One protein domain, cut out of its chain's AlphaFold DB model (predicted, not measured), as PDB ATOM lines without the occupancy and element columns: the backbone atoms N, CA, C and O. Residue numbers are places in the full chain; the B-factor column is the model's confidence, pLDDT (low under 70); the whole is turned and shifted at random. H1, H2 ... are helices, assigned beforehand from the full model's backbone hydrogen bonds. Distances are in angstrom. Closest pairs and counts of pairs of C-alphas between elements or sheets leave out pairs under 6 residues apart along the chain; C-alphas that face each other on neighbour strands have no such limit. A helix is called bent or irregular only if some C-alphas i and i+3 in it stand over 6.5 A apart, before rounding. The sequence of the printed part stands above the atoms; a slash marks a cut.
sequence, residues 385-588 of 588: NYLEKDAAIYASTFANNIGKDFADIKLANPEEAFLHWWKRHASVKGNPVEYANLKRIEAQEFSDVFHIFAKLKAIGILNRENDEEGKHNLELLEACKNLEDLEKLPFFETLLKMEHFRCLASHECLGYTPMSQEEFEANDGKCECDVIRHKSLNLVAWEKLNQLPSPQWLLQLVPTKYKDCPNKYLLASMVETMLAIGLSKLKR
ATOM      1  N   ASN A 385       4.144   0.839   8.541       70.06
ATOM      2  CA  ASN A 385       2.762   0.877   8.093       70.06
ATOM      3  C   ASN A 385       1.877   0.003   9.001       70.06
ATOM      4  O   ASN A 385       1.928  -1.221   8.943       70.06
ATOM      5  N   TYR A 386       1.060   0.600   9.868       70.44
ATOM      6  CA  TYR A 386       0.217  -0.188  10.779       70.44
ATOM      7  C   TYR A 386      -0.824  -1.033  10.035       70.44
ATOM      8  O   TYR A 386      -1.306  -2.021  10.580       70.44
ATOM      9  N   LEU A 387      -1.173  -0.673   8.799       72.50
ATOM     10  CA  LEU A 387      -2.051  -1.506   7.988       72.50
ATOM     11  C   LEU A 387      -1.338  -2.834   7.665       72.50
ATOM     12  O   LEU A 387      -1.971  -3.884   7.682       72.50
ATOM     13  N   GLU A 388      -0.015  -2.803   7.444       79.56
ATOM     14  CA  GLU A 388       0.807  -4.016   7.272       79.56
ATOM     15  C   GLU A 388       0.877  -4.815   8.562       79.56
ATOM     16  O   GLU A 388       0.882  -6.038   8.514       79.56
ATOM     17  N   LYS A 389       0.877  -4.147   9.722       84.88
ATOM     18  CA  LYS A 389       0.812  -4.829  11.017       84.88
ATOM     19  C   LYS A 389      -0.441  -5.690  11.129       84.88
ATOM     20  O   LYS A 389      -0.341  -6.852  11.507       84.88
ATOM     21  N   ASP A 390      -1.611  -5.129  10.833       88.44
ATOM     22  CA  ASP A 390      -2.860  -5.879  10.951       88.44
ATOM     23  C   ASP A 390      -2.940  -6.995   9.896       88.44
ATOM     24  O   ASP A 390      -3.338  -8.110  10.236       88.44
ATOM     25  N   ALA A 391      -2.497  -6.737   8.658       91.44
ATOM     26  CA  ALA A 391      -2.391  -7.761   7.612       91.44
ATOM     27  C   ALA A 391      -1.434  -8.893   8.020       91.44
ATOM     28  O   ALA A 391      -1.754 -10.067   7.860       91.44
ATOM     29  N   ALA A 392      -0.299  -8.561   8.637       92.38
ATOM     30  CA  ALA A 392       0.650  -9.534   9.159       92.38
ATOM     31  C   ALA A 392       0.070 -10.356  10.315       92.38
ATOM     32  O   ALA A 392       0.310 -11.563  10.391       92.38
ATOM     33  N   ILE A 393      -0.702  -9.728  11.211       93.94
ATOM     34  CA  ILE A 393      -1.400 -10.435  12.293       93.94
ATOM     35  C   ILE A 393      -2.399 -11.420  11.697       93.94
ATOM     36  O   ILE A 393      -2.424 -12.572  12.128       93.94
ATOM     37  N   TYR A 394      -3.184 -11.002  10.704       95.31
ATOM     38  CA  TYR A 394      -4.101 -11.893  10.002       95.31
ATOM     39  C   TYR A 394      -3.359 -13.052   9.333       95.31
ATOM     40  O   TYR A 394      -3.638 -14.203   9.658       95.31
ATOM     41  N   ALA A 395      -2.358 -12.761   8.498       95.00
ATOM     42  CA  ALA A 395      -1.574 -13.755   7.770       95.00
ATOM     43  C   ALA A 395      -0.962 -14.805   8.709       95.00
ATOM     44  O   ALA A 395      -1.116 -16.010   8.507       95.00
ATOM     45  N   SER A 396      -0.317 -14.352   9.789       95.12
ATOM     46  CA  SER A 396       0.286 -15.247  10.773       95.12
ATOM     47  C   SER A 396      -0.761 -16.008  11.585       95.12
ATOM     48  O   SER A 396      -0.528 -17.167  11.921       95.12
ATOM     49  N   THR A 397      -1.896 -15.390  11.922       95.62
ATOM     50  CA  THR A 397      -2.983 -16.074  12.639       95.62
ATOM     51  C   THR A 397      -3.580 -17.168  11.762       95.62
ATOM     52  O   THR A 397      -3.705 -18.298  12.220       95.62
ATOM     53  N   PHE A 398      -3.876 -16.871  10.499       94.75
ATOM     54  CA  PHE A 398      -4.394 -17.841   9.543       94.75
ATOM     55  C   PHE A 398      -3.415 -19.009   9.355       94.75
ATOM     56  O   PHE A 398      -3.767 -20.162   9.597       94.75
ATOM     57  N   ALA A 399      -2.151 -18.717   9.032       92.06
ATOM     58  CA  ALA A 399      -1.133 -19.740   8.789       92.06
ATOM     59  C   ALA A 399      -0.901 -20.665   9.999       92.06
ATOM     60  O   ALA A 399      -0.683 -21.862   9.830       92.06
ATOM     61  N   ASN A 400      -0.969 -20.129  11.222       91.88
ATOM     62  CA  ASN A 400      -0.740 -20.900  12.446       91.88
ATOM     63  C   ASN A 400      -1.972 -21.680  12.928       91.88
ATOM     64  O   ASN A 400      -1.840 -22.514  13.834       91.88
ATOM     65  N   ASN A 401      -3.167 -21.379  12.410       92.25
ATOM     66  CA  ASN A 401      -4.422 -21.928  12.927       92.25
ATOM     67  C   ASN A 401      -5.308 -22.602  11.872       92.25
ATOM     68  O   ASN A 401      -6.304 -23.203  12.260       92.25
ATOM     69  N   ILE A 402      -4.952 -22.581  10.583       89.44
ATOM     70  CA  ILE A 402      -5.667 -23.356   9.560       89.44
ATOM     71  C   ILE A 402      -5.765 -24.835   9.981       89.44
ATOM     72  O   ILE A 402      -4.763 -25.458  10.340       89.44
ATOM     73  N   GLY A 403      -6.982 -25.387   9.982       85.12
ATOM     74  CA  GLY A 403      -7.246 -26.752  10.455       85.12
ATOM     75  C   GLY A 403      -7.506 -26.915  11.955       85.12
ATOM     76  O   GLY A 403      -7.731 -28.044  12.387       85.12
ATOM     77  N   LYS A 404      -7.477 -25.840  12.750       90.62
ATOM     78  CA  LYS A 404      -7.873 -25.862  14.167       90.62
ATOM     79  C   LYS A 404      -9.329 -25.450  14.351       90.62
ATOM     80  O   LYS A 404      -9.896 -24.766  13.506       90.62
ATOM     81  N   ASP A 405      -9.888 -25.822  15.497       93.00
ATOM     82  CA  ASP A 405     -11.210 -25.376  15.917       93.00
ATOM     83  C   ASP A 405     -11.220 -23.871  16.240       93.00
ATOM     84  O   ASP A 405     -10.239 -23.310  16.735       93.00
ATOM     85  N   PHE A 406     -12.357 -23.222  15.981       94.81
ATOM     86  CA  PHE A 406     -12.563 -21.782  16.152       94.81
ATOM     87  C   PHE A 406     -12.199 -21.273  17.557       94.81
ATOM     88  O   PHE A 406     -11.509 -20.260  17.690       94.81
ATOM     89  N   ALA A 407     -12.585 -21.998  18.611       93.38
ATOM     90  CA  ALA A 407     -12.267 -21.643  19.996       93.38
ATOM     91  C   ALA A 407     -10.766 -21.743  20.329       93.38
ATOM     92  O   ALA A 407     -10.306 -21.114  21.284       93.38
ATOM     93  N   ASP A 408     -10.003 -22.500  19.539       94.62
ATOM     94  CA  ASP A 408      -8.566 -22.709  19.724       94.62
ATOM     95  C   ASP A 408      -7.705 -21.748  18.889       94.62
ATOM     96  O   ASP A 408      -6.469 -21.795  18.970       94.62
ATOM     97  N   ILE A 409      -8.322 -20.859  18.100       94.62
ATOM     98  CA  ILE A 409      -7.602 -19.859  17.309       94.62
ATOM     99  C   ILE A 409      -6.868 -18.901  18.251       94.62
ATOM    100  O   ILE A 409      -7.457 -18.087  18.963       94.62
ATOM    101  N   LYS A 410      -5.534 -18.959  18.207       94.00
ATOM    102  CA  LYS A 410      -4.663 -18.030  18.931       94.00
ATOM    103  C   LYS A 410      -4.189 -16.937  17.992       94.00
ATOM    104  O   LYS A 410      -3.497 -17.223  17.012       94.00
ATOM    105  N   LEU A 411      -4.533 -15.694  18.319       94.69
ATOM    106  CA  LEU A 411      -4.064 -14.533  17.571       94.69
ATOM    107  C   LEU A 411      -2.549 -14.397  17.684       94.69
ATOM    108  O   LEU A 411      -1.993 -14.438  18.784       94.69
ATOM    109  N   ALA A 412      -1.899 -14.193  16.540       93.75
ATOM    110  CA  ALA A 412      -0.482 -13.876  16.505       93.75
ATOM    111  C   ALA A 412      -0.222 -12.550  17.232       93.75
ATOM    112  O   ALA A 412      -0.949 -11.565  17.052       93.75
ATOM    113  N   ASN A 413       0.832 -12.504  18.049       91.75
ATOM    114  CA  ASN A 413       1.280 -11.228  18.593       91.75
ATOM    115  C   ASN A 413       1.990 -10.402  17.496       91.75
ATOM    116  O   ASN A 413       2.479 -10.967  16.514       91.75
ATOM    117  N   PRO A 414       2.056  -9.063  17.635       88.19
ATOM    118  CA  PRO A 414       2.657  -8.202  16.619       88.19
ATOM    119  C   PRO A 414       4.088  -8.557  16.209       88.19
ATOM    120  O   PRO A 414       4.419  -8.434  15.034       88.19
ATOM    121  N   GLU A 415       4.939  -8.967  17.149       84.25
ATOM    122  CA  GLU A 415       6.351  -9.246  16.865       84.25
ATOM    123  C   GLU A 415       6.506 -10.505  16.005       84.25
ATOM    124  O   GLU A 415       7.204 -10.484  14.990       84.25
ATOM    125  N   GLU A 416       5.792 -11.577  16.361       86.12
ATOM    126  CA  GLU A 416       5.723 -12.811  15.571       86.12
ATOM    127  C   GLU A 416       5.161 -12.556  14.172       86.12
ATOM    128  O   GLU A 416       5.738 -13.013  13.181       86.12
ATOM    129  N   ALA A 417       4.076 -11.783  14.089       89.31
ATOM    130  CA  ALA A 417       3.428 -11.417  12.839       89.31
ATOM    131  C   ALA A 417       4.375 -10.658  11.899       89.31
ATOM    132  O   ALA A 417       4.545 -11.041  10.738       89.31
ATOM    133  N   PHE A 418       5.056  -9.623  12.398       83.69
ATOM    134  CA  PHE A 418       6.028  -8.871  11.604       83.69
ATOM    135  C   PHE A 418       7.216  -9.733  11.173       83.69
ATOM    136  O   PHE A 418       7.660  -9.640  10.028       83.69
ATOM    137  N   LEU A 419       7.721 -10.599  12.055       81.25
ATOM    138  CA  LEU A 419       8.802 -11.513  11.701       81.25
ATOM    139  C   LEU A 419       8.371 -12.485  10.592       81.25
ATOM    140  O   LEU A 419       9.148 -12.737   9.673       81.25
ATOM    141  N   HIS A 420       7.149 -13.021  10.663       85.12
ATOM    142  CA  HIS A 420       6.576 -13.859   9.610       85.12
ATOM    143  C   HIS A 420       6.486 -13.092   8.281       85.12
ATOM    144  O   HIS A 420       6.978 -13.581   7.264       85.12
ATOM    145  N   TRP A 421       5.943 -11.871   8.305       86.44
ATOM    146  CA  TRP A 421       5.799 -11.007   7.130       86.44
ATOM    147  C   TRP A 421       7.134 -10.792   6.403       86.44
ATOM    148  O   TRP A 421       7.270 -11.132   5.227       86.44
ATOM    149  N   TRP A 422       8.162 -10.337   7.123       77.56
ATOM    150  CA  TRP A 422       9.482 -10.064   6.546       77.56
ATOM    151  C   TRP A 422      10.233 -11.322   6.106       77.56
ATOM    152  O   TRP A 422      10.958 -11.289   5.108       77.56
ATOM    153  N   LYS A 423      10.039 -12.459   6.790       83.44
ATOM    154  CA  LYS A 423      10.604 -13.745   6.350       83.44
ATOM    155  C   LYS A 423      10.095 -14.147   4.965       83.44
ATOM    156  O   LYS A 423      10.898 -14.632   4.170       83.44
ATOM    157  N   ARG A 424       8.814 -13.902   4.649       86.19
ATOM    158  CA  ARG A 424       8.262 -14.174   3.309       86.19
ATOM    159  C   ARG A 424       8.914 -13.311   2.232       86.19
ATOM    160  O   ARG A 424       9.250 -13.820   1.170       86.19
ATOM    161  N   HIS A 425       9.150 -12.024   2.508       79.00
ATOM    162  CA  HIS A 425       9.832 -11.126   1.560       79.00
ATOM    163  C   HIS A 425      11.261 -11.594   1.296       79.00
ATOM    164  O   HIS A 425      11.708 -11.628   0.151       79.00
ATOM    165  N   ALA A 426      11.966 -12.001   2.354       75.50
ATOM    166  CA  ALA A 426      13.317 -12.528   2.242       75.50
ATOM    167  C   ALA A 426      13.370 -13.830   1.424       75.50
ATOM    168  O   ALA A 426      14.311 -14.006   0.654       75.50
ATOM    169  N   SER A 427      12.372 -14.719   1.554       82.00
ATOM    170  CA  SER A 427      12.365 -16.012   0.855       82.00
ATOM    171  C   SER A 427      12.109 -15.914  -0.647       82.00
ATOM    172  O   SER A 427      12.569 -16.780  -1.377       82.00
ATOM    173  N   VAL A 428      11.407 -14.876  -1.112       78.38
ATOM    174  CA  VAL A 428      11.094 -14.679  -2.545       78.38
ATOM    175  C   VAL A 428      12.055 -13.707  -3.241       78.38
ATOM    176  O   VAL A 428      11.910 -13.384  -4.423       78.38
ATOM    177  N   LYS A 429      13.040 -13.179  -2.505       72.75
ATOM    178  CA  LYS A 429      13.994 -12.201  -3.029       72.75
ATOM    179  C   LYS A 429      14.834 -12.826  -4.140       72.75
ATOM    180  O   LYS A 429      15.368 -13.918  -3.989       72.75
ATOM    181  N   GLY A 430      14.987 -12.113  -5.254       69.62
ATOM    182  CA  GLY A 430      15.693 -12.638  -6.427       69.62
ATOM    183  C   GLY A 430      14.803 -13.397  -7.416       69.62
ATOM    184  O   GLY A 430      15.249 -13.660  -8.530       69.62
ATOM    185  N   ASN A 431      13.551 -13.704  -7.056       78.00
ATOM    186  CA  ASN A 431      12.583 -14.343  -7.942       78.00
ATOM    187  C   ASN A 431      11.405 -13.390  -8.216       78.00
ATOM    188  O   ASN A 431      10.531 -13.229  -7.362       78.00
ATOM    189  N   PRO A 432      11.346 -12.755  -9.405       75.38
ATOM    190  CA  PRO A 432      10.273 -11.824  -9.732       75.38
ATOM    191  C   PRO A 432       8.891 -12.471  -9.605       75.38
ATOM    192  O   PRO A 432       8.016 -11.922  -8.948       75.38
ATOM    193  N   VAL A 433       8.692 -13.664 -10.172       79.62
ATOM    194  CA  VAL A 433       7.374 -14.323 -10.214       79.62
ATOM    195  C   VAL A 433       6.856 -14.610  -8.802       79.62
ATOM    196  O   VAL A 433       5.706 -14.300  -8.491       79.62
ATOM    197  N   GLU A 434       7.711 -15.140  -7.929       83.12
ATOM    198  CA  GLU A 434       7.352 -15.402  -6.531       83.12
ATOM    199  C   GLU A 434       7.096 -14.111  -5.750       83.12
ATOM    200  O   GLU A 434       6.132 -14.048  -4.989       83.12
ATOM    201  N   TYR A 435       7.887 -13.058  -5.979       79.56
ATOM    202  CA  TYR A 435       7.644 -11.751  -5.369       79.56
ATOM    203  C   TYR A 435       6.306 -11.149  -5.834       79.56
ATOM    204  O   TYR A 435       5.592 -10.553  -5.029       79.56
ATOM    205  N   ALA A 436       5.901 -11.351  -7.095       79.50
ATOM    206  CA  ALA A 436       4.607 -10.866  -7.611       79.50
ATOM    207  C   ALA A 436       3.461 -11.596  -6.938       79.50
ATOM    208  O   ALA A 436       2.484 -10.981  -6.510       79.50
ATOM    209  N   ASN A 437       3.603 -12.913  -6.827       84.62
ATOM    210  CA  ASN A 437       2.625 -13.728  -6.145       84.62
ATOM    211  C   ASN A 437       2.519 -13.364  -4.662       84.62
ATOM    212  O   ASN A 437       1.404 -13.242  -4.163       84.62
ATOM    213  N   LEU A 438       3.643 -13.108  -3.986       86.31
ATOM    214  CA  LEU A 438       3.635 -12.626  -2.608       86.31
ATOM    215  C   LEU A 438       2.897 -11.290  -2.501       86.31
ATOM    216  O   LEU A 438       1.982 -11.183  -1.698       86.31
ATOM    217  N   LYS A 439       3.205 -10.296  -3.343       83.56
ATOM    218  CA  LYS A 439       2.516  -8.994  -3.297       83.56
ATOM    219  C   LYS A 439       1.016  -9.095  -3.570       83.56
ATOM    220  O   LYS A 439       0.242  -8.368  -2.955       83.56
ATOM    221  N   ARG A 440       0.596 -10.012  -4.446       87.19
ATOM    222  CA  ARG A 440      -0.824 -10.332  -4.653       87.19
ATOM    223  C   ARG A 440      -1.461 -10.915  -3.389       87.19
ATOM    224  O   ARG A 440      -2.550 -10.486  -3.028       87.19
ATOM    225  N   ILE A 441      -0.802 -11.876  -2.741       89.06
ATOM    226  CA  ILE A 441      -1.280 -12.487  -1.490       89.06
ATOM    227  C   ILE A 441      -1.377 -11.428  -0.390       89.06
ATOM    228  O   ILE A 441      -2.410 -11.321   0.257       89.06
ATOM    229  N   GLU A 442      -0.357 -10.586  -0.241       89.19
ATOM    230  CA  GLU A 442      -0.353  -9.498   0.740       89.19
ATOM    231  C   GLU A 442      -1.509  -8.532   0.513       89.19
ATOM    232  O   GLU A 442      -2.180  -8.157   1.467       89.19
ATOM    233  N   ALA A 443      -1.793  -8.171  -0.743       86.75
ATOM    234  CA  ALA A 443      -2.951  -7.347  -1.071       86.75
ATOM    235  C   ALA A 443      -4.277  -7.997  -0.629       86.75
ATOM    236  O   ALA A 443      -5.134  -7.289  -0.110       86.75
ATOM    237  N   GLN A 444      -4.426  -9.322  -0.761       90.19
ATOM    238  CA  GLN A 444      -5.595 -10.031  -0.220       90.19
ATOM    239  C   GLN A 444      -5.639  -9.973   1.310       90.19
ATOM    240  O   GLN A 444      -6.673  -9.631   1.867       90.19
ATOM    241  N   GLU A 445      -4.518 -10.225   1.987       93.06
ATOM    242  CA  GLU A 445      -4.434 -10.195   3.456       93.06
ATOM    243  C   GLU A 445      -4.767  -8.809   4.027       93.06
ATOM    244  O   GLU A 445      -5.412  -8.695   5.071       93.06
ATOM    245  N   PHE A 446      -4.370  -7.740   3.331       89.25
ATOM    246  CA  PHE A 446      -4.817  -6.386   3.650       89.25
ATOM    247  C   PHE A 446      -6.334  -6.263   3.543       89.25
ATOM    248  O   PHE A 446      -6.981  -5.817   4.490       89.25
ATOM    249  N   SER A 447      -6.904  -6.645   2.404       91.00
ATOM    250  CA  SER A 447      -8.340  -6.545   2.173       91.00
ATOM    251  C   SER A 447      -9.164  -7.363   3.170       91.00
ATOM    252  O   SER A 447     -10.174  -6.858   3.666       91.00
ATOM    253  N   ASP A 448      -8.706  -8.564   3.532       93.44
ATOM    254  CA  ASP A 448      -9.344  -9.445   4.518       93.44
ATOM    255  C   ASP A 448      -9.527  -8.725   5.861       93.44
ATOM    256  O   ASP A 448     -10.629  -8.675   6.413       93.44
ATOM    257  N   VAL A 449      -8.468  -8.074   6.354       91.69
ATOM    258  CA  VAL A 449      -8.489  -7.309   7.610       91.69
ATOM    259  C   VAL A 449      -9.535  -6.201   7.590       91.69
ATOM    260  O   VAL A 449     -10.266  -6.027   8.569       91.69
ATOM    261  N   PHE A 450      -9.615  -5.430   6.505       88.69
ATOM    262  CA  PHE A 450     -10.569  -4.320   6.417       88.69
ATOM    263  C   PHE A 450     -11.998  -4.810   6.203       88.69
ATOM    264  O   PHE A 450     -12.943  -4.176   6.671       88.69
ATOM    265  N   HIS A 451     -12.169  -5.971   5.573       93.44
ATOM    266  CA  HIS A 451     -13.479  -6.561   5.355       93.44
ATOM    267  C   HIS A 451     -14.089  -7.175   6.628       93.44
ATOM    268  O   HIS A 451     -15.297  -7.405   6.664       93.44
ATOM    269  N   ILE A 452     -13.310  -7.362   7.707       95.81
ATOM    270  CA  ILE A 452     -13.842  -7.700   9.043       95.81
ATOM    271  C   ILE A 452     -14.921  -6.692   9.459       95.81
ATOM    272  O   ILE A 452     -15.976  -7.089   9.953       95.81
ATOM    273  N   PHE A 453     -14.682  -5.393   9.239       95.38
ATOM    274  CA  PHE A 453     -15.640  -4.347   9.600       95.38
ATOM    275  C   PHE A 453     -16.981  -4.538   8.885       95.38
ATOM    276  O   PHE A 453     -18.020  -4.561   9.542       95.38
ATOM    277  N   ALA A 454     -16.961  -4.731   7.562       96.12
ATOM    278  CA  ALA A 454     -18.173  -4.911   6.768       96.12
ATOM    279  C   ALA A 454     -18.966  -6.153   7.198       96.12
ATOM    280  O   ALA A 454     -20.178  -6.067   7.368       96.12
ATOM    281  N   LYS A 455     -18.286  -7.276   7.471       97.62
ATOM    282  CA  LYS A 455     -18.940  -8.504   7.948       97.62
ATOM    283  C   LYS A 455     -19.628  -8.304   9.293       97.62
ATOM    284  O   LYS A 455     -20.801  -8.631   9.427       97.62
ATOM    285  N   LEU A 456     -18.926  -7.726  10.273       97.56
ATOM    286  CA  LEU A 456     -19.501  -7.457  11.598       97.56
ATOM    287  C   LEU A 456     -20.620  -6.406  11.546       97.56
ATOM    288  O   LEU A 456     -21.536  -6.447  12.368       97.56
ATOM    289  N   LYS A 457     -20.552  -5.460  10.600       96.44
ATOM    290  CA  LYS A 457     -21.620  -4.487  10.344       96.44
ATOM    291  C   LYS A 457     -22.861  -5.166   9.765       96.44
ATOM    292  O   LYS A 457     -23.958  -4.904  10.250       96.44
ATOM    293  N   ALA A 458     -22.681  -6.047   8.780       97.69
ATOM    294  CA  ALA A 458     -23.772  -6.745   8.108       97.69
ATOM    295  C   ALA A 458     -24.625  -7.563   9.085       97.69
ATOM    296  O   ALA A 458     -25.848  -7.541   8.996       97.69
ATOM    297  N   ILE A 459     -23.997  -8.193  10.082       97.81
ATOM    298  CA  ILE A 459     -24.677  -9.005  11.109       97.81
ATOM    299  C   ILE A 459     -25.031  -8.223  12.387       97.81
ATOM    300  O   ILE A 459     -25.285  -8.815  13.431       97.81
ATOM    301  N   GLY A 460     -24.985  -6.888  12.355       96.81
ATOM    302  CA  GLY A 460     -25.469  -6.031  13.446       96.81
ATOM    303  C   GLY A 460     -24.547  -5.915  14.667       96.81
ATOM    304  O   GLY A 460     -24.731  -5.018  15.487       96.81
ATOM    305  N   ILE A 461     -23.489  -6.726  14.789       97.06
ATOM    306  CA  ILE A 461     -22.597  -6.737  15.968       97.06
ATOM    307  C   ILE A 461     -21.960  -5.362  16.238       97.06
ATOM    308  O   ILE A 461     -21.774  -4.968  17.395       97.06
ATOM    309  N   LEU A 462     -21.629  -4.593  15.197       94.75
ATOM    310  CA  LEU A 462     -21.081  -3.240  15.379       94.75
ATOM    311  C   LEU A 462     -22.118  -2.210  15.850       94.75
ATOM    312  O   LEU A 462     -21.725  -1.170  16.365       94.75
ATOM    313  N   ASN A 463     -23.408  -2.515  15.714       89.94
ATOM    314  CA  ASN A 463     -24.529  -1.698  16.179       89.94
ATOM    315  C   ASN A 463     -25.192  -2.268  17.447       89.94
ATOM    316  O   ASN A 463     -26.198  -1.721  17.889       89.94
ATOM    317  N   ARG A 464     -24.633  -3.327  18.051       92.25
ATOM    318  CA  ARG A 464     -25.228  -4.087  19.168       92.25
ATOM    319  C   ARG A 464     -25.682  -3.255  20.366       92.25
ATOM    320  O   ARG A 464     -26.487  -3.721  21.144       92.25
ATOM    321  N   GLU A 465     -25.179  -2.043  20.570       88.75
ATOM    322  CA  GLU A 465     -25.669  -1.185  21.660       88.75
ATOM    323  C   GLU A 465     -27.129  -0.756  21.443       88.75
ATOM    324  O   GLU A 465     -27.871  -0.606  22.412       88.75
ATOM    325  N   ASN A 466     -27.552  -0.655  20.179       87.94
ATOM    326  CA  ASN A 466     -28.870  -0.181  19.752       87.94
ATOM    327  C   ASN A 466     -29.653  -1.221  18.924       87.94
ATOM    328  O   ASN A 466     -30.732  -0.912  18.427       87.94
ATOM    329  N   ASP A 467     -29.111  -2.427  18.753       90.44
ATOM    330  CA  ASP A 467     -29.685  -3.496  17.934       90.44
ATOM    331  C   ASP A 467     -29.657  -4.830  18.695       90.44
ATOM    332  O   ASP A 467     -28.590  -5.407  18.920       90.44
ATOM    333  N   GLU A 468     -30.836  -5.309  19.101       95.19
ATOM    334  CA  GLU A 468     -30.992  -6.574  19.831       95.19
ATOM    335  C   GLU A 468     -30.557  -7.784  18.995       95.19
ATOM    336  O   GLU A 468     -29.978  -8.720  19.544       95.19
ATOM    337  N   GLU A 469     -30.749  -7.749  17.671       96.62
ATOM    338  CA  GLU A 469     -30.282  -8.822  16.786       96.62
ATOM    339  C   GLU A 469     -28.748  -8.862  16.779       96.62
ATOM    340  O   GLU A 469     -28.139  -9.921  16.926       96.62
ATOM    341  N   GLY A 470     -28.101  -7.695  16.719       96.56
ATOM    342  CA  GLY A 470     -26.653  -7.561  16.852       96.56
ATOM    343  C   GLY A 470     -26.094  -8.088  18.181       96.56
ATOM    344  O   GLY A 470     -25.005  -8.670  18.192       96.56
ATOM    345  N   LYS A 471     -26.817  -7.921  19.300       96.88
ATOM    346  CA  LYS A 471     -26.449  -8.528  20.597       96.88
ATOM    347  C   LYS A 471     -26.571 -10.045  20.541       96.88
ATOM    348  O   LYS A 471     -25.619 -10.741  20.888       96.88
ATOM    349  N   HIS A 472     -27.704 -10.542  20.052       97.69
ATOM    350  CA  HIS A 472     -27.958 -11.972  19.931       97.69
ATOM    351  C   HIS A 472     -26.918 -12.667  19.042       97.69
ATOM    352  O   HIS A 472     -26.355 -13.696  19.414       97.69
ATOM    353  N   ASN A 473     -26.577 -12.063  17.903       97.88
ATOM    354  CA  ASN A 473     -25.556 -12.574  16.994       97.88
ATOM    355  C   ASN A 473     -24.164 -12.624  17.630       97.88
ATOM    356  O   ASN A 473     -23.405 -13.553  17.350       97.88
ATOM    357  N   LEU A 474     -23.820 -11.655  18.486       97.50
ATOM    358  CA  LEU A 474     -22.568 -11.695  19.240       97.50
ATOM    359  C   LEU A 474     -22.551 -12.879  20.215       97.50
ATOM    360  O   LEU A 474     -21.569 -13.616  20.235       97.50
ATOM    361  N   GLU A 475     -23.631 -13.099  20.967       97.06
ATOM    362  CA  GLU A 475     -23.746 -14.231  21.899       97.06
ATOM    363  C   GLU A 475     -23.630 -15.581  21.179       97.06
ATOM    364  O   GLU A 475     -22.888 -16.460  21.623       97.06
ATOM    365  N   LEU A 476     -24.320 -15.737  20.043       97.31
ATOM    366  CA  LEU A 476     -24.228 -16.938  19.211       97.31
ATOM    367  C   LEU A 476     -22.794 -17.178  18.730       97.31
ATOM    368  O   LEU A 476     -22.284 -18.292  18.843       97.31
ATOM    369  N   LEU A 477     -22.137 -16.131  18.227       97.00
ATOM    370  CA  LEU A 477     -20.775 -16.216  17.714       97.00
ATOM    371  C   LEU A 477     -19.759 -16.550  18.821       97.00
ATOM    372  O   LEU A 477     -18.831 -17.318  18.584       97.00
ATOM    373  N   GLU A 478     -19.927 -16.011  20.032       96.19
ATOM    374  CA  GLU A 478     -19.075 -16.336  21.184       96.19
ATOM    375  C   GLU A 478     -19.287 -17.760  21.720       96.19
ATOM    376  O   GLU A 478     -18.383 -18.316  22.346       96.19
ATOM    377  N   ALA A 479     -20.456 -18.357  21.473       96.94
ATOM    378  CA  ALA A 479     -20.766 -19.727  21.871       96.94
ATOM    379  C   ALA A 479     -20.199 -20.791  20.911       96.94
ATOM    380  O   ALA A 479     -20.082 -21.958  21.304       96.94
ATOM    381  N   CYS A 480     -19.849 -20.418  19.675       98.06
ATOM    382  CA  CYS A 480     -19.292 -21.334  18.682       98.06
ATOM    383  C   CYS A 480     -17.931 -21.882  19.119       98.06
ATOM    384  O   CYS A 480     -17.044 -21.132  19.530       98.06
ATOM    385  N   LYS A 481     -17.734 -23.198  18.982       96.81
ATOM    386  CA  LYS A 481     -16.453 -23.844  19.308       96.81
ATOM    387  C   LYS A 481     -15.641 -24.204  18.081       96.81
ATOM    388  O   LYS A 481     -14.418 -24.162  18.132       96.81
ATOM    389  N   ASN A 482     -16.313 -24.554  16.995       95.38
ATOM    390  CA  ASN A 482     -15.697 -25.062  15.779       95.38
ATOM    391  C   ASN A 482     -16.468 -24.595  14.535       95.38
ATOM    392  O   ASN A 482     -17.512 -23.943  14.639       95.38
ATOM    393  N   LEU A 483     -15.963 -24.967  13.357       94.44
ATOM    394  CA  LEU A 483     -16.576 -24.611  12.081       94.44
ATOM    395  C   LEU A 483     -18.028 -25.101  11.953       94.44
ATOM    396  O   LEU A 483     -18.857 -24.421  11.366       94.44
ATOM    397  N   GLU A 484     -18.370 -26.253  12.533       95.19
ATOM    398  CA  GLU A 484     -19.724 -26.818  12.434       95.19
ATOM    399  C   GLU A 484     -20.742 -25.989  13.215       95.19
ATOM    400  O   GLU A 484     -21.910 -25.928  12.840       95.19
ATOM    401  N   ASP A 485     -20.323 -25.368  14.318       97.69
ATOM    402  CA  ASP A 485     -21.167 -24.432  15.054       97.69
ATOM    403  C   ASP A 485     -21.377 -23.143  14.264       97.69
ATOM    404  O   ASP A 485     -22.501 -22.646  14.208       97.69
ATOM    405  N   LEU A 486     -20.331 -22.641  13.604       97.38
ATOM    406  CA  LEU A 486     -20.431 -21.471  12.732       97.38
ATOM    407  C   LEU A 486     -21.341 -21.736  11.530       97.38
ATOM    408  O   LEU A 486     -22.185 -20.908  11.210       97.38
ATOM    409  N   GLU A 487     -21.243 -22.915  10.911       96.56
ATOM    410  CA  GLU A 487     -22.090 -23.330   9.784       96.56
ATOM    411  C   GLU A 487     -23.589 -23.382  10.126       96.56
ATOM    412  O   GLU A 487     -24.420 -23.335   9.218       96.56
ATOM    413  N   LYS A 488     -23.954 -23.443  11.415       97.50
ATOM    414  CA  LYS A 488     -25.352 -23.391  11.881       97.50
ATOM    415  C   LYS A 488     -25.872 -21.965  12.075       97.50
ATOM    416  O   LYS A 488     -27.076 -21.797  12.268       97.50
ATOM    417  N   LEU A 489     -25.004 -20.952  12.069       98.25
ATOM    418  CA  LEU A 489     -25.421 -19.566  12.261       98.25
ATOM    419  C   LEU A 489     -26.203 -19.069  11.036       98.25
ATOM    420  O   LEU A 489     -25.785 -19.318   9.901       98.25
ATOM    421  N   PRO A 490     -27.295 -18.307  11.234       97.06
ATOM    422  CA  PRO A 490     -28.197 -17.902  10.150       97.06
ATOM    423  C   PRO A 490     -27.537 -17.001   9.094       97.06
ATOM    424  O   PRO A 490     -28.026 -16.909   7.972       97.06
ATOM    425  N   PHE A 491     -26.415 -16.368   9.433       97.81
ATOM    426  CA  PHE A 491     -25.682 -15.448   8.566       97.81
ATOM    427  C   PHE A 491     -24.371 -16.017   8.004       97.81
ATOM    428  O   PHE A 491     -23.731 -15.368   7.176       97.81
ATOM    429  N   PHE A 492     -23.914 -17.200   8.435       98.25
ATOM    430  CA  PHE A 492     -22.550 -17.640   8.115       98.25
ATOM    431  C   PHE A 492     -22.341 -17.898   6.622       98.25
ATOM    432  O   PHE A 492     -21.346 -17.446   6.058       98.25
ATOM    433  N   GLU A 493     -23.297 -18.539   5.943       96.81
ATOM    434  CA  GLU A 493     -23.206 -18.736   4.491       96.81
ATOM    435  C   GLU A 493     -23.153 -17.399   3.734       96.81
ATOM    436  O   GLU A 493     -22.409 -17.267   2.759       96.81
ATOM    437  N   THR A 494     -23.889 -16.390   4.203       97.88
ATOM    438  CA  THR A 494     -23.853 -15.032   3.654       97.88
ATOM    439  C   THR A 494     -22.466 -14.417   3.800       97.88
ATOM    440  O   THR A 494     -21.946 -13.859   2.837       97.88
ATOM    441  N   LEU A 495     -21.820 -14.576   4.960       98.12
ATOM    442  CA  LEU A 495     -20.450 -14.100   5.178       98.12
ATOM    443  C   LEU A 495     -19.429 -14.806   4.275       98.12
ATOM    444  O   LEU A 495     -18.514 -14.149   3.777       98.12
ATOM    445  N   LEU A 496     -19.595 -16.111   4.023       97.31
ATOM    446  CA  LEU A 496     -18.755 -16.845   3.067       97.31
ATOM    447  C   LEU A 496     -18.929 -16.296   1.648       97.31
ATOM    448  O   LEU A 496     -17.947 -15.971   0.987       97.31
ATOM    449  N   LYS A 497     -20.173 -16.145   1.183       96.44
ATOM    450  CA  LYS A 497     -20.464 -15.588  -0.147       96.44
ATOM    451  C   LYS A 497     -19.921 -14.169  -0.294       96.44
ATOM    452  O   LYS A 497     -19.328 -13.852  -1.321       96.44
ATOM    453  N   MET A 498     -20.089 -13.340   0.735       97.06
ATOM    454  CA  MET A 498     -19.581 -11.969   0.768       97.06
ATOM    455  C   MET A 498     -18.056 -11.950   0.620       97.06
ATOM    456  O   MET A 498     -17.517 -11.147  -0.138       97.06
ATOM    457  N   GLU A 499     -17.352 -12.870   1.286       96.75
ATOM    458  CA  GLU A 499     -15.901 -12.982   1.147       96.75
ATOM    459  C   GLU A 499     -15.471 -13.482  -0.235       96.75
ATOM    460  O   GLU A 499     -14.534 -12.938  -0.816       96.75
ATOM    461  N   HIS A 500     -16.188 -14.451  -0.808       95.69
ATOM    462  CA  HIS A 500     -15.951 -14.880  -2.188       95.69
ATOM    463  C   HIS A 500     -16.111 -13.715  -3.170       95.69
ATOM    464  O   HIS A 500     -15.242 -13.484  -4.007       95.69
ATOM    465  N   PHE A 501     -17.186 -12.931  -3.048       95.81
ATOM    466  CA  PHE A 501     -17.448 -11.806  -3.950       95.81
ATOM    467  C   PHE A 501     -16.406 -10.691  -3.802       95.81
ATOM    468  O   PHE A 501     -15.967 -10.143  -4.814       95.81
ATOM    469  N   ARG A 502     -15.931 -10.413  -2.579       95.81
ATOM    470  CA  ARG A 502     -14.792  -9.507  -2.360       95.81
ATOM    471  C   ARG A 502     -13.518 -10.038  -3.027       95.81
ATOM    472  O   ARG A 502     -12.872  -9.299  -3.767       95.81
ATOM    473  N   CYS A 503     -13.171 -11.312  -2.817       94.38
ATOM    474  CA  CYS A 503     -12.019 -11.959  -3.457       94.38
ATOM    475  C   CYS A 503     -12.066 -11.822  -4.987       94.38
ATOM    476  O   CYS A 503     -11.060 -11.462  -5.605       94.38
ATOM    477  N   LEU A 504     -13.230 -12.084  -5.595       94.38
ATOM    478  CA  LEU A 504     -13.465 -11.909  -7.029       94.38
ATOM    479  C   LEU A 504     -13.195 -10.463  -7.452       94.38
ATOM    480  O   LEU A 504     -12.353 -10.217  -8.316       94.38
ATOM    481  N   ALA A 505     -13.849  -9.511  -6.790       95.38
ATOM    482  CA  ALA A 505     -13.737  -8.095  -7.105       95.38
ATOM    483  C   ALA A 505     -12.300  -7.571  -6.985       95.38
ATOM    484  O   ALA A 505     -11.848  -6.786  -7.821       95.38
ATOM    485  N   SER A 506     -11.551  -8.065  -5.998       94.00
ATOM    486  CA  SER A 506     -10.134  -7.757  -5.825       94.00
ATOM    487  C   SER A 506      -9.292  -8.239  -7.012       94.00
ATOM    488  O   SER A 506      -8.505  -7.479  -7.580       94.00
ATOM    489  N   HIS A 507      -9.492  -9.485  -7.457       92.69
ATOM    490  CA  HIS A 507      -8.789 -10.032  -8.620       92.69
ATOM    491  C   HIS A 507      -9.138  -9.264  -9.904       92.69
ATOM    492  O   HIS A 507      -8.239  -8.925 -10.681       92.69
ATOM    493  N   GLU A 508     -10.406  -8.903 -10.109       93.69
ATOM    494  CA  GLU A 508     -10.823  -8.069 -11.241       93.69
ATOM    495  C   GLU A 508     -10.173  -6.673 -11.205       93.69
ATOM    496  O   GLU A 508      -9.659  -6.200 -12.223       93.69
ATOM    497  N   CYS A 509     -10.078  -6.053 -10.022       92.38
ATOM    498  CA  CYS A 509      -9.386  -4.776  -9.797       92.38
ATOM    499  C   CYS A 509      -7.860  -4.850  -9.960       92.38
ATOM    500  O   CYS A 509      -7.207  -3.826 -10.186       92.38
ATOM    501  N   LEU A 510      -7.277  -6.049  -9.890       89.50
ATOM    502  CA  LEU A 510      -5.883  -6.332 -10.247       89.50
ATOM    503  C   LEU A 510      -5.711  -6.656 -11.746       89.50
ATOM    504  O   LEU A 510      -4.584  -6.745 -12.244       89.50
ATOM    505  N   GLY A 511      -6.816  -6.763 -12.486       90.81
ATOM    506  CA  GLY A 511      -6.854  -7.030 -13.923       90.81
ATOM    507  C   GLY A 511      -6.757  -8.510 -14.273       90.81
ATOM    508  O   GLY A 511      -6.306  -8.826 -15.371       90.81
ATOM    509  N   TYR A 512      -7.125  -9.399 -13.346       92.44
ATOM    510  CA  TYR A 512      -7.184 -10.831 -13.610       92.44
ATOM    511  C   TYR A 512      -8.408 -11.203 -14.445       92.44
ATOM    512  O   TYR A 512      -9.478 -10.623 -14.282       92.44
ATOM    513  N   THR A 513      -8.246 -12.217 -15.292       92.75
ATOM    514  CA  THR A 513      -9.325 -12.881 -16.036       92.75
ATOM    515  C   THR A 513      -9.480 -14.342 -15.607       92.75
ATOM    516  O   THR A 513      -8.522 -14.916 -15.077       92.75
ATOM    517  N   PRO A 514     -10.632 -14.984 -15.870       92.56
ATOM    518  CA  PRO A 514     -10.803 -16.410 -15.610       92.56
ATOM    519  C   PRO A 514      -9.725 -17.272 -16.283       92.56
ATOM    520  O   PRO A 514      -9.331 -17.028 -17.428       92.56
ATOM    521  N   MET A 515      -9.244 -18.275 -15.550       92.00
ATOM    522  CA  MET A 515      -8.367 -19.339 -16.042       92.00
ATOM    523  C   MET A 515      -9.217 -20.543 -16.458       92.00
ATOM    524  O   MET A 515     -10.124 -20.932 -15.722       92.00
ATOM    525  N   SER A 516      -8.930 -21.145 -17.613       88.56
ATOM    526  CA  SER A 516      -9.577 -22.407 -17.991       88.56
ATOM    527  C   SER A 516      -8.940 -23.606 -17.276       88.56
ATOM    528  O   SER A 516      -7.805 -23.540 -16.802       88.56
ATOM    529  N   GLN A 517      -9.649 -24.736 -17.236       85.50
ATOM    530  CA  GLN A 517      -9.092 -25.979 -16.698       85.50
ATOM    531  C   GLN A 517      -7.855 -26.444 -17.485       85.50
ATOM    532  O   GLN A 517      -6.863 -26.835 -16.879       85.50
ATOM    533  N   GLU A 518      -7.869 -26.318 -18.813       86.88
ATOM    534  CA  GLU A 518      -6.716 -26.637 -19.668       86.88
ATOM    535  C   GLU A 518      -5.485 -25.789 -19.304       86.88
ATOM    536  O   GLU A 518      -4.365 -26.290 -19.257       86.88
ATOM    537  N   GLU A 519      -5.684 -24.502 -18.999       88.06
ATOM    538  CA  GLU A 519      -4.603 -23.606 -18.572       88.06
ATOM    539  C   GLU A 519      -4.065 -23.954 -17.183       88.06
ATOM    540  O   GLU A 519      -2.866 -23.820 -16.931       88.06
ATOM    541  N   PHE A 520      -4.932 -24.407 -16.280       85.56
ATOM    542  CA  PHE A 520      -4.529 -24.889 -14.963       85.56
ATOM    543  C   PHE A 520      -3.710 -26.186 -15.065       85.56
ATOM    544  O   PHE A 520      -2.637 -26.297 -14.465       85.56
ATOM    545  N   GLU A 521      -4.169 -27.139 -15.877       84.81
ATOM    546  CA  GLU A 521      -3.490 -28.413 -16.132       84.81
ATOM    547  C   GLU A 521      -2.139 -28.215 -16.834       84.81
ATOM    548  O   GLU A 521      -1.155 -28.855 -16.465       84.81
ATOM    549  N   ALA A 522      -2.044 -27.260 -17.767       83.75
ATOM    550  CA  ALA A 522      -0.791 -26.890 -18.427       83.75
ATOM    551  C   ALA A 522       0.273 -26.314 -17.468       83.75
ATOM    552  O   ALA A 522       1.452 -26.271 -17.817       83.75
ATOM    553  N   ASN A 523      -0.126 -25.889 -16.264       76.19
ATOM    554  CA  ASN A 523       0.762 -25.438 -15.189       76.19
ATOM    555  C   ASN A 523       0.964 -26.520 -14.102       76.19
ATOM    556  O   ASN A 523       1.165 -26.203 -12.925       76.19
ATOM    557  N   ASP A 524       0.877 -27.801 -14.480       76.88
ATOM    558  CA  ASP A 524       0.949 -28.984 -13.606       76.88
ATOM    559  C   ASP A 524      -0.090 -28.996 -12.462       76.88
ATOM    560  O   ASP A 524       0.115 -29.664 -11.446       76.88
ATOM    561  N   GLY A 525      -1.171 -28.213 -12.557       68.69
ATOM    562  CA  GLY A 525      -2.164 -28.072 -11.485       68.69
ATOM    563  C   GLY A 525      -1.608 -27.506 -10.169       68.69
ATOM    564  O   GLY A 525      -2.177 -27.727  -9.098       68.69
ATOM    565  N   LYS A 526      -0.467 -26.804 -10.216       69.75
ATOM    566  CA  LYS A 526       0.227 -26.306  -9.014       69.75
ATOM    567  C   LYS A 526      -0.287 -24.951  -8.532       69.75
ATOM    568  O   LYS A 526      -0.269 -24.696  -7.330       69.75
ATOM    569  N   CYS A 527      -0.726 -24.089  -9.448       73.56
ATOM    570  CA  CYS A 527      -1.058 -22.695  -9.154       73.56
ATOM    571  C   CYS A 527      -2.456 -22.331  -9.659       73.56
ATOM    572  O   CYS A 527      -2.688 -22.258 -10.859       73.56
ATOM    573  N   GLU A 528      -3.358 -21.995  -8.737       83.00
ATOM    574  CA  GLU A 528      -4.697 -21.463  -9.046       83.00
ATOM    575  C   GLU A 528      -4.656 -20.036  -9.627       83.00
ATOM    576  O   GLU A 528      -5.679 -19.490 -10.032       83.00
ATOM    577  N   CYS A 529      -3.485 -19.392  -9.629       88.00
ATOM    578  CA  CYS A 529      -3.271 -18.043 -10.143       88.00
ATOM    579  C   CYS A 529      -1.978 -17.974 -10.965       88.00
ATOM    580  O   CYS A 529      -0.892 -18.237 -10.449       88.00
ATOM    581  N   ASP A 530      -2.086 -17.541 -12.221       88.38
ATOM    582  CA  ASP A 530      -0.964 -17.154 -13.075       88.38
ATOM    583  C   ASP A 530      -0.774 -15.637 -12.957       88.38
ATOM    584  O   ASP A 530      -1.536 -14.841 -13.512       88.38
ATOM    585  N   VAL A 531       0.239 -15.228 -12.194       85.44
ATOM    586  CA  VAL A 531       0.548 -13.813 -11.929       85.44
ATOM    587  C   VAL A 531       1.180 -13.092 -13.116       85.44
ATOM    588  O   VAL A 531       1.209 -11.868 -13.130       85.44
ATOM    589  N   ILE A 532       1.671 -13.825 -14.115       82.88
ATOM    590  CA  ILE A 532       2.305 -13.243 -15.301       82.88
ATOM    591  C   ILE A 532       1.250 -12.955 -16.357       82.88
ATOM    592  O   ILE A 532       1.219 -11.866 -16.928       82.88
ATOM    593  N   ARG A 533       0.347 -13.911 -16.583       86.06
ATOM    594  CA  ARG A 533      -0.771 -13.751 -17.521       86.06
ATOM    595  C   ARG A 533      -2.001 -13.101 -16.895       86.06
ATOM    596  O   ARG A 533      -2.950 -12.830 -17.621       86.06
ATOM    597  N   HIS A 534      -1.981 -12.851 -15.583       89.88
ATOM    598  CA  HIS A 534      -3.123 -12.351 -14.815       89.88
ATOM    599  C   HIS A 534      -4.355 -13.248 -15.020       89.88
ATOM    600  O   HIS A 534      -5.429 -12.796 -15.414       89.88
ATOM    601  N   LYS A 535      -4.200 -14.552 -14.769       91.38
ATOM    602  CA  LYS A 535      -5.308 -15.516 -14.819       91.38
ATOM    603  C   LYS A 535      -5.549 -16.159 -13.467       91.38
ATOM    604  O   LYS A 535      -4.592 -16.428 -12.748       91.38
ATOM    605  N   SER A 536      -6.808 -16.386 -13.106       91.44
ATOM    606  CA  SER A 536      -7.174 -17.038 -11.846       91.44
ATOM    607  C   SER A 536      -8.282 -18.062 -12.058       91.44
ATOM    608  O   SER A 536      -9.286 -17.768 -12.707       91.44
ATOM    609  N   LEU A 537      -8.094 -19.256 -11.502       89.75
ATOM    610  CA  LEU A 537      -9.073 -20.341 -11.510       89.75
ATOM    611  C   LEU A 537     -10.288 -20.004 -10.635       89.75
ATOM    612  O   LEU A 537     -11.407 -20.385 -10.956       89.75
ATOM    613  N   ASN A 538     -10.074 -19.219  -9.578       87.31
ATOM    614  CA  ASN A 538     -11.098 -18.877  -8.592       87.31
ATOM    615  C   ASN A 538     -12.011 -17.721  -9.043       87.31
ATOM    616  O   ASN A 538     -12.941 -17.364  -8.321       87.31
ATOM    617  N   LEU A 539     -11.791 -17.155 -10.241       91.31
ATOM    618  CA  LEU A 539     -12.663 -16.153 -10.867       91.31
ATOM    619  C   LEU A 539     -13.936 -16.788 -11.458       91.31
ATOM    620  O   LEU A 539     -14.158 -16.780 -12.669       91.31
ATOM    621  N   VAL A 540     -14.772 -17.358 -10.589       91.12
ATOM    622  CA  VAL A 540     -16.035 -18.021 -10.946       91.12
ATOM    623  C   VAL A 540     -17.175 -17.638 -10.005       91.12
ATOM    624  O   VAL A 540     -16.954 -17.227  -8.869       91.12
ATOM    625  N   ALA A 541     -18.417 -17.821 -10.458       91.69
ATOM    626  CA  ALA A 541     -19.598 -17.690  -9.604       91.69
ATOM    627  C   ALA A 541     -19.551 -18.661  -8.406       91.69
ATOM    628  O   ALA A 541     -18.962 -19.741  -8.497       91.69
ATOM    629  N   TRP A 542     -20.207 -18.289  -7.303       92.06
ATOM    630  CA  TRP A 542     -20.230 -19.046  -6.044       92.06
ATOM    631  C   TRP A 542     -20.599 -20.526  -6.237       92.06
ATOM    632  O   TRP A 542     -19.954 -21.421  -5.696       92.06
ATOM    633  N   GLU A 543     -21.591 -20.796  -7.082       91.19
ATOM    634  CA  GLU A 543     -22.135 -22.130  -7.352       91.19
ATOM    635  C   GLU A 543     -21.117 -23.058  -8.034       91.19
ATOM    636  O   GLU A 543     -21.258 -24.283  -7.994       91.19
ATOM    637  N   LYS A 544     -20.086 -22.480  -8.660       90.06
ATOM    638  CA  LYS A 544     -19.027 -23.204  -9.372       90.06
ATOM    639  C   LYS A 544     -17.763 -23.399  -8.536       90.06
ATOM    640  O   LYS A 544     -16.898 -24.156  -8.959       90.06
ATOM    641  N   LEU A 545     -17.655 -22.790  -7.353       86.75
ATOM    642  CA  LEU A 545     -16.417 -22.767  -6.560       86.75
ATOM    643  C   LEU A 545     -15.873 -24.171  -6.227       86.75
ATOM    644  O   LEU A 545     -14.672 -24.411  -6.315       86.75
ATOM    645  N   ASN A 546     -16.754 -25.116  -5.888       83.00
ATOM    646  CA  ASN A 546     -16.367 -26.501  -5.567       83.00
ATOM    647  C   ASN A 546     -16.296 -27.423  -6.794       83.00
ATOM    648  O   ASN A 546     -15.945 -28.589  -6.659       83.00
ATOM    649  N   GLN A 547     -16.645 -26.926  -7.982       85.50
ATOM    650  CA  GLN A 547     -16.487 -27.672  -9.236       85.50
ATOM    651  C   GLN A 547     -15.065 -27.521  -9.794       85.50
ATOM    652  O   GLN A 547     -14.692 -28.210 -10.742       85.50
ATOM    653  N   LEU A 548     -14.284 -26.601  -9.221       80.31
ATOM    654  CA  LEU A 548     -12.905 -26.349  -9.595       80.31
ATOM    655  C   LEU A 548     -11.973 -27.409  -8.996       80.31
ATOM    656  O   LEU A 548     -12.184 -27.829  -7.854       80.31
ATOM    657  N   PRO A 549     -10.910 -27.804  -9.715       84.06
ATOM    658  CA  PRO A 549      -9.845 -28.582  -9.108       84.06
ATOM    659  C   PRO A 549      -9.164 -27.765  -8.004       84.06
ATOM    660  O   PRO A 549      -9.001 -26.552  -8.126       84.06
ATOM    661  N   SER A 550      -8.736 -28.443  -6.941       82.50
ATOM    662  CA  SER A 550      -7.965 -27.831  -5.859       82.50
ATOM    663  C   SER A 550      -6.510 -28.292  -5.886       82.50
ATOM    664  O   SER A 550      -6.230 -29.454  -6.195       82.50
ATOM    665  N   PRO A 551      -5.564 -27.416  -5.519       80.81
ATOM    666  CA  PRO A 551      -4.154 -27.727  -5.493       80.81
ATOM    667  C   PRO A 551      -3.856 -28.755  -4.402       80.81
ATOM    668  O   PRO A 551      -4.501 -28.813  -3.352       80.81
ATOM    669  N   GLN A 552      -2.817 -29.556  -4.635       82.62
ATOM    670  CA  GLN A 552      -2.468 -30.682  -3.769       82.62
ATOM    671  C   GLN A 552      -2.220 -30.269  -2.309       82.62
ATOM    672  O   GLN A 552      -2.586 -31.010  -1.399       82.62
ATOM    673  N   TRP A 553      -1.631 -29.090  -2.077       83.75
ATOM    674  CA  TRP A 553      -1.381 -28.583  -0.726       83.75
ATOM    675  C   TRP A 553      -2.685 -28.358   0.053       83.75
ATOM    676  O   TRP A 553      -2.739 -28.654   1.244       83.75
ATOM    677  N   LEU A 554      -3.752 -27.899  -0.612       85.19
ATOM    678  CA  LEU A 554      -5.043 -27.667   0.030       85.19
ATOM    679  C   LEU A 554      -5.694 -29.003   0.395       85.19
ATOM    680  O   LEU A 554      -6.116 -29.200   1.531       85.19
ATOM    681  N   LEU A 555      -5.680 -29.966  -0.530       86.50
ATOM    682  CA  LEU A 555      -6.220 -31.312  -0.302       86.50
ATOM    683  C   LEU A 555      -5.549 -32.054   0.869       86.50
ATOM    684  O   LEU A 555      -6.167 -32.930   1.473       86.50
ATOM    685  N   GLN A 556      -4.295 -31.722   1.190       86.88
ATOM    686  CA  GLN A 556      -3.568 -32.275   2.340       86.88
ATOM    687  C   GLN A 556      -4.000 -31.664   3.682       86.88
ATOM    688  O   GLN A 556      -3.860 -32.322   4.711       86.88
ATOM    689  N   LEU A 557      -4.510 -30.429   3.677       86.31
ATOM    690  CA  LEU A 557      -4.925 -29.694   4.877       86.31
ATOM    691  C   LEU A 557      -6.418 -29.848   5.188       86.31
ATOM    692  O   LEU A 557      -6.828 -29.690   6.335       86.31
ATOM    693  N   VAL A 558      -7.236 -30.133   4.173       89.19
ATOM    694  CA  VAL A 558      -8.695 -30.212   4.298       89.19
ATOM    695  C   VAL A 558      -9.110 -31.473   5.085       89.19
ATOM    696  O   VAL A 558      -8.765 -32.593   4.683       89.19
ATOM    697  N   PRO A 559      -9.890 -31.341   6.178       89.75
ATOM    698  CA  PRO A 559     -10.437 -32.475   6.917       89.75
ATOM    699  C   PRO A 559     -11.290 -33.387   6.031       89.75
ATOM    700  O   PRO A 559     -11.958 -32.922   5.111       89.75
ATOM    701  N   THR A 560     -11.352 -34.685   6.350       89.31
ATOM    702  CA  THR A 560     -12.063 -35.695   5.538       89.31
ATOM    703  C   THR A 560     -13.489 -35.289   5.158       89.31
ATOM    704  O   THR A 560     -13.878 -35.484   4.012       89.31
ATOM    705  N   LYS A 561     -14.242 -34.676   6.080       89.56
ATOM    706  CA  LYS A 561     -15.624 -34.218   5.852       89.56
ATOM    707  C   LYS A 561     -15.776 -33.103   4.807       89.56
ATOM    708  O   LYS A 561     -16.869 -32.921   4.291       89.56
ATOM    709  N   TYR A 562     -14.707 -32.375   4.493       90.81
ATOM    710  CA  TYR A 562     -14.720 -31.255   3.550       90.81
ATOM    711  C   TYR A 562     -13.959 -31.559   2.251       90.81
ATOM    712  O   TYR A 562     -13.773 -30.671   1.422       90.81
ATOM    713  N   LYS A 563     -13.522 -32.809   2.038       89.19
ATOM    714  CA  LYS A 563     -12.765 -33.198   0.834       89.19
ATOM    715  C   LYS A 563     -13.540 -33.024  -0.472       89.19
ATOM    716  O   LYS A 563     -12.906 -32.853  -1.507       89.19
ATOM    717  N   ASP A 564     -14.869 -33.014  -0.409       89.19
ATOM    718  CA  ASP A 564     -15.743 -32.767  -1.562       89.19
ATOM    719  C   ASP A 564     -15.986 -31.263  -1.814       89.19
ATOM    720  O   ASP A 564     -16.569 -30.878  -2.826       89.19
ATOM    721  N   CYS A 565     -15.553 -30.388  -0.899       91.81
ATOM    722  CA  CYS A 565     -15.688 -28.932  -1.006       91.81
ATOM    723  C   CYS A 565     -14.453 -28.159  -0.478       91.81
ATOM    724  O   CYS A 565     -14.588 -27.222   0.317       91.81
ATOM    725  N   PRO A 566     -13.233 -28.508  -0.931       90.94
ATOM    726  CA  PRO A 566     -11.972 -27.974  -0.405       90.94
ATOM    727  C   PRO A 566     -11.852 -26.446  -0.502       90.94
ATOM    728  O   PRO A 566     -11.388 -25.806   0.442       90.94
ATOM    729  N   ASN A 567     -12.313 -25.842  -1.599       90.50
ATOM    730  CA  ASN A 567     -12.251 -24.388  -1.791       90.50
ATOM    731  C   ASN A 567     -13.206 -23.647  -0.842       90.50
ATOM    732  O   ASN A 567     -12.837 -22.625  -0.261       90.50
ATOM    733  N   LYS A 568     -14.412 -24.190  -0.614       91.94
ATOM    734  CA  LYS A 568     -15.338 -23.653   0.394       91.94
ATOM    735  C   LYS A 568     -14.754 -23.765   1.806       91.94
ATOM    736  O   LYS A 568     -14.919 -22.837   2.590       91.94
ATOM    737  N   TYR A 569     -14.052 -24.854   2.117       93.31
ATOM    738  CA  TYR A 569     -13.372 -25.012   3.404       93.31
ATOM    739  C   TYR A 569     -12.255 -23.983   3.613       93.31
ATOM    740  O   TYR A 569     -12.178 -23.380   4.682       93.31
ATOM    741  N   LEU A 570     -11.426 -23.735   2.592       92.31
ATOM    742  CA  LEU A 570     -10.388 -22.702   2.657       92.31
ATOM    743  C   LEU A 570     -10.995 -21.331   2.973       92.31
ATOM    744  O   LEU A 570     -10.539 -20.637   3.882       92.31
ATOM    745  N   LEU A 571     -12.064 -20.974   2.260       93.50
ATOM    746  CA  LEU A 571     -12.780 -19.723   2.472       93.50
ATOM    747  C   LEU A 571     -13.410 -19.645   3.868       93.50
ATOM    748  O   LEU A 571     -13.360 -18.600   4.513       93.50
ATOM    749  N   ALA A 572     -13.962 -20.755   4.361       95.50
ATOM    750  CA  ALA A 572     -14.478 -20.835   5.718       95.50
ATOM    751  C   ALA A 572     -13.379 -20.600   6.760       95.50
ATOM    752  O   ALA A 572     -13.571 -19.770   7.641       95.50
ATOM    753  N   SER A 573     -12.197 -21.197   6.585       95.06
ATOM    754  CA  SER A 573     -11.039 -20.968   7.464       95.06
ATOM    755  C   SER A 573     -10.576 -19.498   7.467       95.06
ATOM    756  O   SER A 573     -10.150 -18.965   8.498       95.06
ATOM    757  N   MET A 574     -10.665 -18.813   6.320       95.50
ATOM    758  CA  MET A 574     -10.384 -17.373   6.224       95.50
ATOM    759  C   MET A 574     -11.413 -16.558   7.019       95.50
ATOM    760  O   MET A 574     -11.043 -15.702   7.827       95.50
ATOM    761  N   VAL A 575     -12.708 -16.847   6.840       97.06
ATOM    762  CA  VAL A 575     -13.798 -16.171   7.566       97.06
ATOM    763  C   VAL A 575     -13.737 -16.453   9.069       97.06
ATOM    764  O   VAL A 575     -13.885 -15.519   9.852       97.06
ATOM    765  N   GLU A 576     -13.425 -17.677   9.490       96.56
ATOM    766  CA  GLU A 576     -13.161 -18.033  10.891       96.56
ATOM    767  C   GLU A 576     -12.063 -17.157  11.498       96.56
ATOM    768  O   GLU A 576     -12.249 -16.544  12.550       96.56
ATOM    769  N   THR A 577     -10.937 -17.028  10.795       96.94
ATOM    770  CA  THR A 577      -9.819 -16.191  11.245       96.94
ATOM    771  C   THR A 577     -10.233 -14.722  11.365       96.94
ATOM    772  O   THR A 577      -9.916 -14.058  12.356       96.94
ATOM    773  N   MET A 578     -10.985 -14.211  10.387       97.25
ATOM    774  CA  MET A 578     -11.530 -12.851  10.410       97.25
ATOM    775  C   MET A 578     -12.469 -12.613  11.596       97.25
ATOM    776  O   MET A 578     -12.345 -11.593  12.276       97.25
ATOM    777  N   LEU A 579     -13.383 -13.547  11.870       97.31
ATOM    778  CA  LEU A 579     -14.319 -13.456  12.990       97.31
ATOM    779  C   LEU A 579     -13.591 -13.523  14.337       97.31
ATOM    780  O   LEU A 579     -13.882 -12.711  15.213       97.31
ATOM    781  N   ALA A 580     -12.588 -14.393  14.488       96.56
ATOM    782  CA  ALA A 580     -11.775 -14.476  15.704       96.56
ATOM    783  C   ALA A 580     -11.014 -13.164  15.987       96.56
ATOM    784  O   ALA A 580     -11.016 -12.656  17.114       96.56
ATOM    785  N   ILE A 581     -10.408 -12.562  14.955       95.81
ATOM    786  CA  ILE A 581      -9.769 -11.240  15.065       95.81
ATOM    787  C   ILE A 581     -10.808 -10.167  15.406       95.81
ATOM    788  O   ILE A 581     -10.559  -9.327  16.275       95.81
ATOM    789  N   GLY A 582     -11.970 -10.200  14.751       95.75
ATOM    790  CA  GLY A 582     -13.093  -9.304  15.007       95.75
ATOM    791  C   GLY A 582     -13.544  -9.333  16.468       95.75
ATOM    792  O   GLY A 582     -13.541  -8.294  17.126       95.75
ATOM    793  N   LEU A 583     -13.827 -10.522  17.006       95.25
ATOM    794  CA  LEU A 583     -14.193 -10.732  18.409       95.25
ATOM    795  C   LEU A 583     -13.130 -10.190  19.366       95.25
ATOM    796  O   LEU A 583     -13.453  -9.492  20.327       95.25
ATOM    797  N   SER A 584     -11.846 -10.452  19.103       93.31
ATOM    798  CA  SER A 584     -10.780  -9.920  19.954       93.31
ATOM    799  C   SER A 584     -10.699  -8.396  19.918       93.31
ATOM    800  O   SER A 584     -10.319  -7.805  20.929       93.31
ATOM    801  N   LYS A 585     -11.001  -7.758  18.780       90.94
ATOM    802  CA  LYS A 585     -11.020  -6.294  18.654       90.94
ATOM    803  C   LYS A 585     -12.221  -5.662  19.364       90.94
ATOM    804  O   LYS A 585     -12.129  -4.494  19.712       90.94
ATOM    805  N   LEU A 586     -13.308  -6.404  19.588       90.50
ATOM    806  CA  LEU A 586     -14.480  -5.937  20.344       90.50
ATOM    807  C   LEU A 586     -14.279  -5.981  21.867       90.50
ATOM    808  O   LEU A 586     -14.958  -5.254  22.584       90.50
ATOM    809  N   LYS A 587     -13.376  -6.842  22.356       82.00
ATOM    810  CA  LYS A 587     -13.069  -7.023  23.790       82.00
ATOM    811  C   LYS A 587     -12.018  -6.045  24.333       82.00
ATOM    812  O   LYS A 587     -11.738  -6.070  25.530       82.00
ATOM    813  N   ARG A 588     -11.395  -5.254  23.457       61.34
ATOM    814  CA  ARG A 588     -10.426  -4.201  23.790       61.34
ATOM    815  C   ARG A 588     -11.121  -2.855  23.744       61.34
ATOM    816  O   ARG A 588     -10.751  -2.011  24.584       61.34
TER     817      ARG A 588
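AT A GLANCE: This is residues 385 to 588 of the 588 residues of an uncharacterized protein of Prevotella sp (UniProt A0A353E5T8). Two long helices, H3 and H10, cross in the core, and H1 and H6, apart from each other, each pack on both. H1 also crosses H2, which packs on it; H8 and H9 lie by the first residues of H10, while H4 and H7 lie far out, toward opposite ends of the longest axis. The 204 printed residues include ten named helices, H1 to H10 in chain order, and no named strand, and the class is all helix. The whole is compact, with a radius of gyration of the C-alphas of 17.3 A and spans of 52 by 38 by 32 A.

IN THESE COORDINATES: Find C-alpha 432 at (10.273, -11.824, -9.732); from there H3 runs 38.8 A to residue 458, with a kink of 34 degrees near residue 450. H10, residues 566 to 586, is 30.4 A long and ends at C-alpha 586, (-14.480, -5.937, 20.344). Look next for H6, residues 492 to 509, 25.7 A; H1, residues 386 to 401, 22.3 A, beginning at (0.217, -0.188, 10.779); and H2, residues 414 to 427, 20.1 A. The shorter helices are H4, residues 468 to 479, H5, 483 to 486, H7, 517 to 521, H8, 542 to 547, and H9, 552 to 557. H8 is irregular, its C-alphas 543 and 546 being 7.5 A apart.

HOW THE PARTS SIT: Start on H3, whose residues 448 to 456 touch the hub, H10, at a steep tilt of 58 degrees; the closest C-alphas, of Ile 452 and Met 578, are 5.8 A apart. H1 touches H3 about perpendicular, at 87 degrees, with C-alphas of Ala 391 and Phe 446 at 4.8 A. H2 and H3 form a helical hairpin but only just touch, with 3 pairs of C-alphas within 8 A, the closest being His 425 and Tyr 435. H6 touches H10 at 78 degrees, about perpendicular, closest at the C-alphas of Leu 496 and Ala 572, 6.4 A. At Asn 567 H10 touches H8, C-alpha of Asn 546, 6.0 A; H9 only just touches H10, with 3 pairs. H4 and H3 are near each other, H5 is close to H10 but not clearly touching, and H7 touches no helix. Every O i to N i+4 pair is within hydrogen-bond range in H1, H2, H4, H6, H7, H9 and H10; H3 has 21 of 23, H8 has 0 of 2 but 2 of 3 O i to N i+3 pairs, and H5 is too short for one.

THE WHOLE: The farthest C-alphas, Asn 466 and Ala 522, are 54.4 A apart. The printed part has no cut, and it ends at the chain's last residue, 588. The links H1 to H2 and H7 to H8 are long, with 12 and 20 residues. Look for low confidence, pLDDT under 70, at residues 430, 525 to 526 and 588.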